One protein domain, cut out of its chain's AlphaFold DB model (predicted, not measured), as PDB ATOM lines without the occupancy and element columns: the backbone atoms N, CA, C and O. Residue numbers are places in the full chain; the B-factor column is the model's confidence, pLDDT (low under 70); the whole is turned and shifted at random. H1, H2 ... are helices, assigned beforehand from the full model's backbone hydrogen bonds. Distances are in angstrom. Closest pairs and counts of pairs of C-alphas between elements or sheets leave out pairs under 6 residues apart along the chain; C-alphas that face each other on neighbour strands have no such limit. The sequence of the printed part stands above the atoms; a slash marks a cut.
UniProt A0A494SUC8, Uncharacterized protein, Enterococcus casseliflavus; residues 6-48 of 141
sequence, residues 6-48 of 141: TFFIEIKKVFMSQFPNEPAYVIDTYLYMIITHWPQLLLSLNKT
ATOM      1  N   THR A   6      27.269  -0.610  69.588       64.12
ATOM      2  CA  THR A   6      28.234   0.007  70.497       64.12
ATOM      3  C   THR A   6      27.776   0.100  71.958       64.12
ATOM      4  O   THR A   6      28.612  -0.066  72.828       64.12
ATOM      5  N   PHE A   7      26.489   0.288  72.287       73.19
ATOM      6  CA  PHE A   7      26.080   0.520  73.689       73.19
ATOM      7  C   PHE A   7      26.378  -0.673  74.610       73.19
ATOM      8  O   PHE A   7      27.040  -0.523  75.634       73.19
ATOM      9  N   PHE A   8      25.931  -1.873  74.226       76.94
ATOM     10  CA  PHE A   8      26.196  -3.082  75.012       76.94
ATOM     11  C   PHE A   8      27.688  -3.430  75.030       76.94
ATOM     12  O   PHE A   8      28.172  -3.967  76.021       76.94
ATOM     13  N   ILE A   9      28.420  -3.084  73.965       81.12
ATOM     14  CA  ILE A   9      29.877  -3.239  73.904       81.12
ATOM     15  C   ILE A   9      30.556  -2.315  74.927       81.12
ATOM     16  O   ILE A   9      31.403  -2.788  75.680       81.12
ATOM     17  N   GLU A  10      30.170  -1.039  75.006       81.25
ATOM     18  CA  GLU A  10      30.760  -0.087  75.957       81.25
ATOM     19  C   GLU A  10      30.432  -0.437  77.411       81.25
ATOM     20  O   GLU A  10      31.337  -0.480  78.241       81.25
ATOM     21  N   ILE A  11      29.183  -0.793  77.735       82.38
ATOM     22  CA  ILE A  11      28.867  -1.235  79.105       82.38
ATOM     23  C   ILE A  11      29.630  -2.518  79.445       82.38
ATOM     24  O   ILE A  11      30.175  -2.635  80.542       82.38
ATOM     25  N   LYS A  12      29.744  -3.468  78.509       87.31
ATOM     26  CA  LYS A  12      30.524  -4.688  78.741       87.31
ATOM     27  C   LYS A  12      31.993  -4.387  79.034       87.31
ATOM     28  O   LYS A  12      32.542  -5.000  79.945       87.31
ATOM     29  N   LYS A  13      32.609  -3.421  78.344       86.81
ATOM     30  CA  LYS A  13      33.974  -2.961  78.658       86.81
ATOM     31  C   LYS A  13      34.078  -2.407  80.079       86.81
ATOM     32  O   LYS A  13      35.012  -2.768  80.789       86.81
ATOM     33  N   VAL A  14      33.113  -1.591  80.515       86.94
ATOM     34  CA  VAL A  14      33.079  -1.072  81.894       86.94
ATOM     35  C   VAL A  14      33.035  -2.225  82.894       86.94
ATOM     36  O   VAL A  14      33.868  -2.280  83.792       86.94
ATOM     37  N   PHE A  15      32.143  -3.199  82.711       88.38
ATOM     38  CA  PHE A  15      32.049  -4.346  83.620       88.38
ATOM     39  C   PHE A  15      33.321  -5.202  83.614       88.38
ATOM     40  O   PHE A  15      33.809  -5.566  84.676       88.38
ATOM     41  N   MET A  16      33.911  -5.463  82.446       89.25
ATOM     42  CA  MET A  16      35.189  -6.178  82.351       89.25
ATOM     43  C   MET A  16      36.326  -5.444  83.074       89.25
ATOM     44  O   MET A  16      37.171  -6.093  83.682       89.25
ATOM     45  N   SER A  17      36.336  -4.105  83.057       90.12
ATOM     46  CA  SER A  17      37.329  -3.315  83.797       90.12
ATOM     47  C   SER A  17      37.150  -3.392  85.318       90.12
ATOM     48  O   SER A  17      38.134  -3.368  86.051       90.12
ATOM     49  N   GLN A  18      35.906  -3.518  85.795       90.19
ATOM     50  CA  GLN A  18      35.579  -3.600  87.223       90.19
ATOM     51  C   GLN A  18      35.733  -5.023  87.781       90.19
ATOM     52  O   GLN A  18      36.023  -5.198  88.963       90.19
ATOM     53  N   PHE A  19      35.577  -6.042  86.931       91.19
ATOM     54  CA  PHE A  19      35.649  -7.459  87.290       91.19
ATOM     55  C   PHE A  19      36.692  -8.200  86.428       91.19
ATOM     56  O   PHE A  19      36.339  -9.101  85.667       91.19
ATOM     57  N   PRO A  20      37.990  -7.850  86.528       90.25
ATOM     58  CA  PRO A  20      39.026  -8.336  85.608       90.25
ATOM     59  C   PRO A  20      39.308  -9.842  85.709       90.25
ATOM     60  O   PRO A  20      39.881 -10.420  84.789       90.25
ATOM     61  N   ASN A  21      38.918 -10.477  86.818       94.88
ATOM     62  CA  ASN A  21      39.136 -11.904  87.068       94.88
ATOM     63  C   ASN A  21      37.929 -12.775  86.687       94.88
ATOM     64  O   ASN A  21      38.028 -14.000  86.735       94.88
ATOM     65  N   GLU A  22      36.795 -12.166  86.335       93.75
ATOM     66  CA  GLU A  22      35.593 -12.909  85.973       93.75
ATOM     67  C   GLU A  22      35.635 -13.322  84.495       93.75
ATOM     68  O   GLU A  22      35.979 -12.517  83.621       93.75
ATOM     69  N   PRO A  23      35.254 -14.565  84.161       93.25
ATOM     70  CA  PRO A  23      35.179 -14.989  82.776       93.25
ATOM     71  C   PRO A  23      34.046 -14.255  82.045       93.25
ATOM     72  O   PRO A  23      33.005 -13.921  82.613       93.25
ATOM     73  N   ALA A  24      34.214 -14.044  80.736       87.81
ATOM     74  CA  ALA A  24      33.311 -13.209  79.938       87.81
ATOM     75  C   ALA A  24      31.825 -13.621  80.013       87.81
ATOM     76  O   ALA A  24      30.956 -12.754  79.959       87.81
ATOM     77  N   TYR A  25      31.526 -14.914  80.181       91.31
ATOM     78  CA  TYR A  25      30.147 -15.401  80.305       91.31
ATOM     79  C   TYR A  25      29.482 -14.990  81.632       91.31
ATOM     80  O   TYR A  25      28.264 -14.815  81.681       91.31
ATOM     81  N   VAL A  26      30.260 -14.802  82.705       93.00
ATOM     82  CA  VAL A  26      29.755 -14.290  83.990       93.00
ATOM     83  C   VAL A  26      29.411 -12.811  83.847       93.00
ATOM     84  O   VAL A  26      28.320 -12.398  84.234       93.00
ATOM     85  N   ILE A  27      30.273 -12.039  83.178       93.19
ATOM     86  CA  ILE A  27      29.994 -10.638  82.829       93.19
ATOM     87  C   ILE A  27      28.711 -10.515  82.001       93.19
ATOM     88  O   ILE A  27      27.861  -9.675  82.296       93.19
ATOM     89  N   ASP A  28      28.539 -11.375  80.994       90.25
ATOM     90  CA  ASP A  28      27.322 -11.415  80.177       90.25
ATOM     91  C   ASP A  28      26.077 -11.744  81.011       90.25
ATOM     92  O   ASP A  28      25.011 -11.169  80.788       90.25
ATOM     93  N   THR A  29      26.218 -12.605  82.022       92.06
ATOM     94  CA  THR A  29      25.134 -12.936  82.956       92.06
ATOM     95  C   THR A  29      24.755 -11.736  83.826       92.06
ATOM     96  O   THR A  29      23.570 -11.439  83.980       92.06
ATOM     97  N   TYR A  30      25.734 -10.997  84.353       90.31
ATOM     98  CA  TYR A  30      25.476  -9.782  85.133       90.31
ATOM     99  C   TYR A  30      24.796  -8.699  84.298       90.31
ATOM    100  O   TYR A  30      23.803  -8.116  84.736       90.31
ATOM    101  N   LEU A  31      25.283  -8.471  83.075       88.25
ATOM    102  CA  LEU A  31      24.667  -7.558  82.114       88.25
ATOM    103  C   LEU A  31      23.220  -7.952  81.833       88.25
ATOM    104  O   LEU A  31      22.333  -7.105  81.934       88.25
ATOM    105  N   TYR A  32      22.981  -9.230  81.522       88.81
ATOM    106  CA  TYR A  32      21.641  -9.758  81.300       88.81
ATOM    107  C   TYR A  32      20.732  -9.437  82.485       88.81
ATOM    108  O   TYR A  32      19.708  -8.791  82.286       88.81
ATOM    109  N   MET A  33      21.135  -9.804  83.704       89.88
ATOM    110  CA  MET A  33      20.335  -9.572  84.907       89.88
ATOM    111  C   MET A  33      20.005  -8.091  85.108       89.88
ATOM    112  O   MET A  33      18.860  -7.730  85.358       89.88
ATOM    113  N   ILE A  34      21.003  -7.218  84.992       87.38
ATOM    114  CA  ILE A  34      20.835  -5.784  85.227       87.38
ATOM    115  C   ILE A  34      19.915  -5.162  84.168       87.38
ATOM    116  O   ILE A  34      19.027  -4.384  84.505       87.38
ATOM    117  N   ILE A  35      20.084  -5.526  82.896       85.00
ATOM    118  CA  ILE A  35      19.281  -4.978  81.796       85.00
ATOM    119  C   ILE A  35      17.834  -5.481  81.857       85.00
ATOM    120  O   ILE A  35      16.913  -4.697  81.629       85.00
ATOM    121  N   THR A  36      17.605  -6.763  82.157       88.12
ATOM    122  CA  THR A  36      16.251  -7.342  82.159       88.12
ATOM    123  C   THR A  36      15.471  -7.050  83.436       88.12
ATOM    124  O   THR A  36      14.249  -6.914  83.373       88.12
ATOM    125  N   HIS A  37      16.145  -6.904  84.580       90.25
ATOM    126  CA  HIS A  37      15.489  -6.671  85.872       90.25
ATOM    127  C   HIS A  37      15.486  -5.210  86.328       90.25
ATOM    128  O   HIS A  37      14.872  -4.900  87.348       90.25
ATOM    129  N   TRP A  38      16.087  -4.292  85.564       87.94
ATOM    130  CA  TRP A  38      15.976  -2.853  85.802       87.94
ATOM    131  C   TRP A  38      15.299  -2.152  84.611       87.94
ATOM    132  O   TRP A  38      15.970  -1.540  83.778       87.94
ATOM    133  N   PRO A  39      13.949  -2.159  84.539       79.88
ATOM    134  CA  PRO A  39      13.185  -1.722  83.361       79.88
ATOM    135  C   PRO A  39      13.458  -0.285  82.900       79.88
ATOM    136  O   PRO A  39      13.216   0.064  81.749       79.88
ATOM    137  N   GLN A  40      13.946   0.562  83.809       82.62
ATOM    138  CA  GLN A  40      14.223   1.974  83.556       82.62
ATOM    139  C   GLN A  40      15.712   2.281  83.384       82.62
ATOM    140  O   GLN A  40      16.046   3.434  83.146       82.62
ATOM    141  N   LEU A  41      16.615   1.298  83.469       81.69
ATOM    142  CA  LEU A  41      18.059   1.541  83.433       81.69
ATOM    143  C   LEU A  41      18.490   2.301  82.177       81.69
ATOM    144  O   LEU A  41      19.131   3.342  82.278       81.69
ATOM    145  N   LEU A  42      18.086   1.824  80.997       75.19
ATOM    146  CA  LEU A  42      18.448   2.456  79.722       75.19
ATOM    147  C   LEU A  42      17.907   3.886  79.613       75.19
ATOM    148  O   LEU A  42      18.565   4.772  79.074       75.19
ATOM    149  N   LEU A  43      16.707   4.118  80.146       71.81
ATOM    150  CA  LEU A  43      16.082   5.437  80.158       71.81
ATOM    151  C   LEU A  43      16.770   6.368  81.165       71.81
ATOM    152  O   LEU A  43      16.981   7.536  80.857       71.81
ATOM    153  N   SER A  44      17.166   5.858  82.330       74.00
ATOM    154  CA  SER A  44      17.873   6.607  83.374       74.00
ATOM    155  C   SER A  44      19.305   6.972  82.979       74.00
ATOM    156  O   SER A  44      19.728   8.096  83.245       74.00
ATOM    157  N   LEU A  45      20.016   6.078  82.284       69.88
ATOM    158  CA  LEU A  45      21.336   6.355  81.699       69.88
ATOM    159  C   LEU A  45      21.275   7.446  80.619       69.88
ATOM    160  O   LEU A  45      22.254   8.138  80.379       69.88
ATOM    161  N   ASN A  46      20.121   7.617  79.973       65.69
ATOM    162  CA  ASN A  46      19.919   8.646  78.956       65.69
ATOM    163  C   ASN A  46      19.382   9.970  79.545       65.69
ATOM    164  O   ASN A  46      19.552  11.030  78.954       65.69
ATOM    165  N   LYS A  47      18.724   9.925  80.714       58.69
ATOM    166  CA  LYS A  47      18.154  11.100  81.406       58.69
ATOM    167  C   LYS A  47      19.187  11.956  82.140       58.69
ATOM    168  O   LYS A  47      18.869  13.082  82.504       58.69
ATOM    169  N   THR A  48      20.379  11.433  82.392       57.22
ATOM    170  CA  THR A  48      21.398  12.095  83.223       57.22
ATOM    171  C   THR A  48      22.155  13.209  82.503       57.22
ATOM    172  O   THR A  48      22.926  13.917  83.140       57.22
TER     173      THR A  48
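This is residues 6 to 48 of the 141 residues of an uncharacterized protein of Enterococcus casseliflavus (UniProt A0A494SUC8). Two helices joined by a tight link make the body: H1 folds back over the first part of the longest helix, H2, and crosses it at a steep tilt, while the short helix H3 turns off the other end of H2, where residues 36 to 41 and 43 to 48 stick out. The printed part has 43 residues with three named helices in the order H1, H2, H3 and no named strand: all helix. It is only just compact, close to loose, with a radius of gyration of the C-alphas of 10.9 A, and elongated, spanning 31 by 18 by 16 A.

H2, residues 24 to 37, touches H1, residues 6 to 18, which meets it with residues 12 to 16 alone. Their closest C-alphas, of Phe 15 and Ile 27, are 6.7 A apart; the helices run opposite ways at a steep tilt of 64 degrees. H3, residues 41 to 47, is close to H2 but not clearly touching, with closest C-alphas Ile 35 and Leu 41 at 6.8 A, and only just about perpendicular at 71 degrees. H1 and H3 are apart. In H1, H2 and H3 every O i to N i+4 pair is within hydrogen-bond range.

H2 is 19.9 A long from C-alpha 24 at (33.311, -13.209, 79.938), H1 18.6 A from C-alpha 6 at (28.234, 0.007, 70.497), and H3 9.8 A.

The C-alphas farthest apart, of Asn 21 and Lys 47, are 31.6 A apart. The printed part has no cut, and both links are tight. Residues 6 and 45 to 48 have pLDDT under 70.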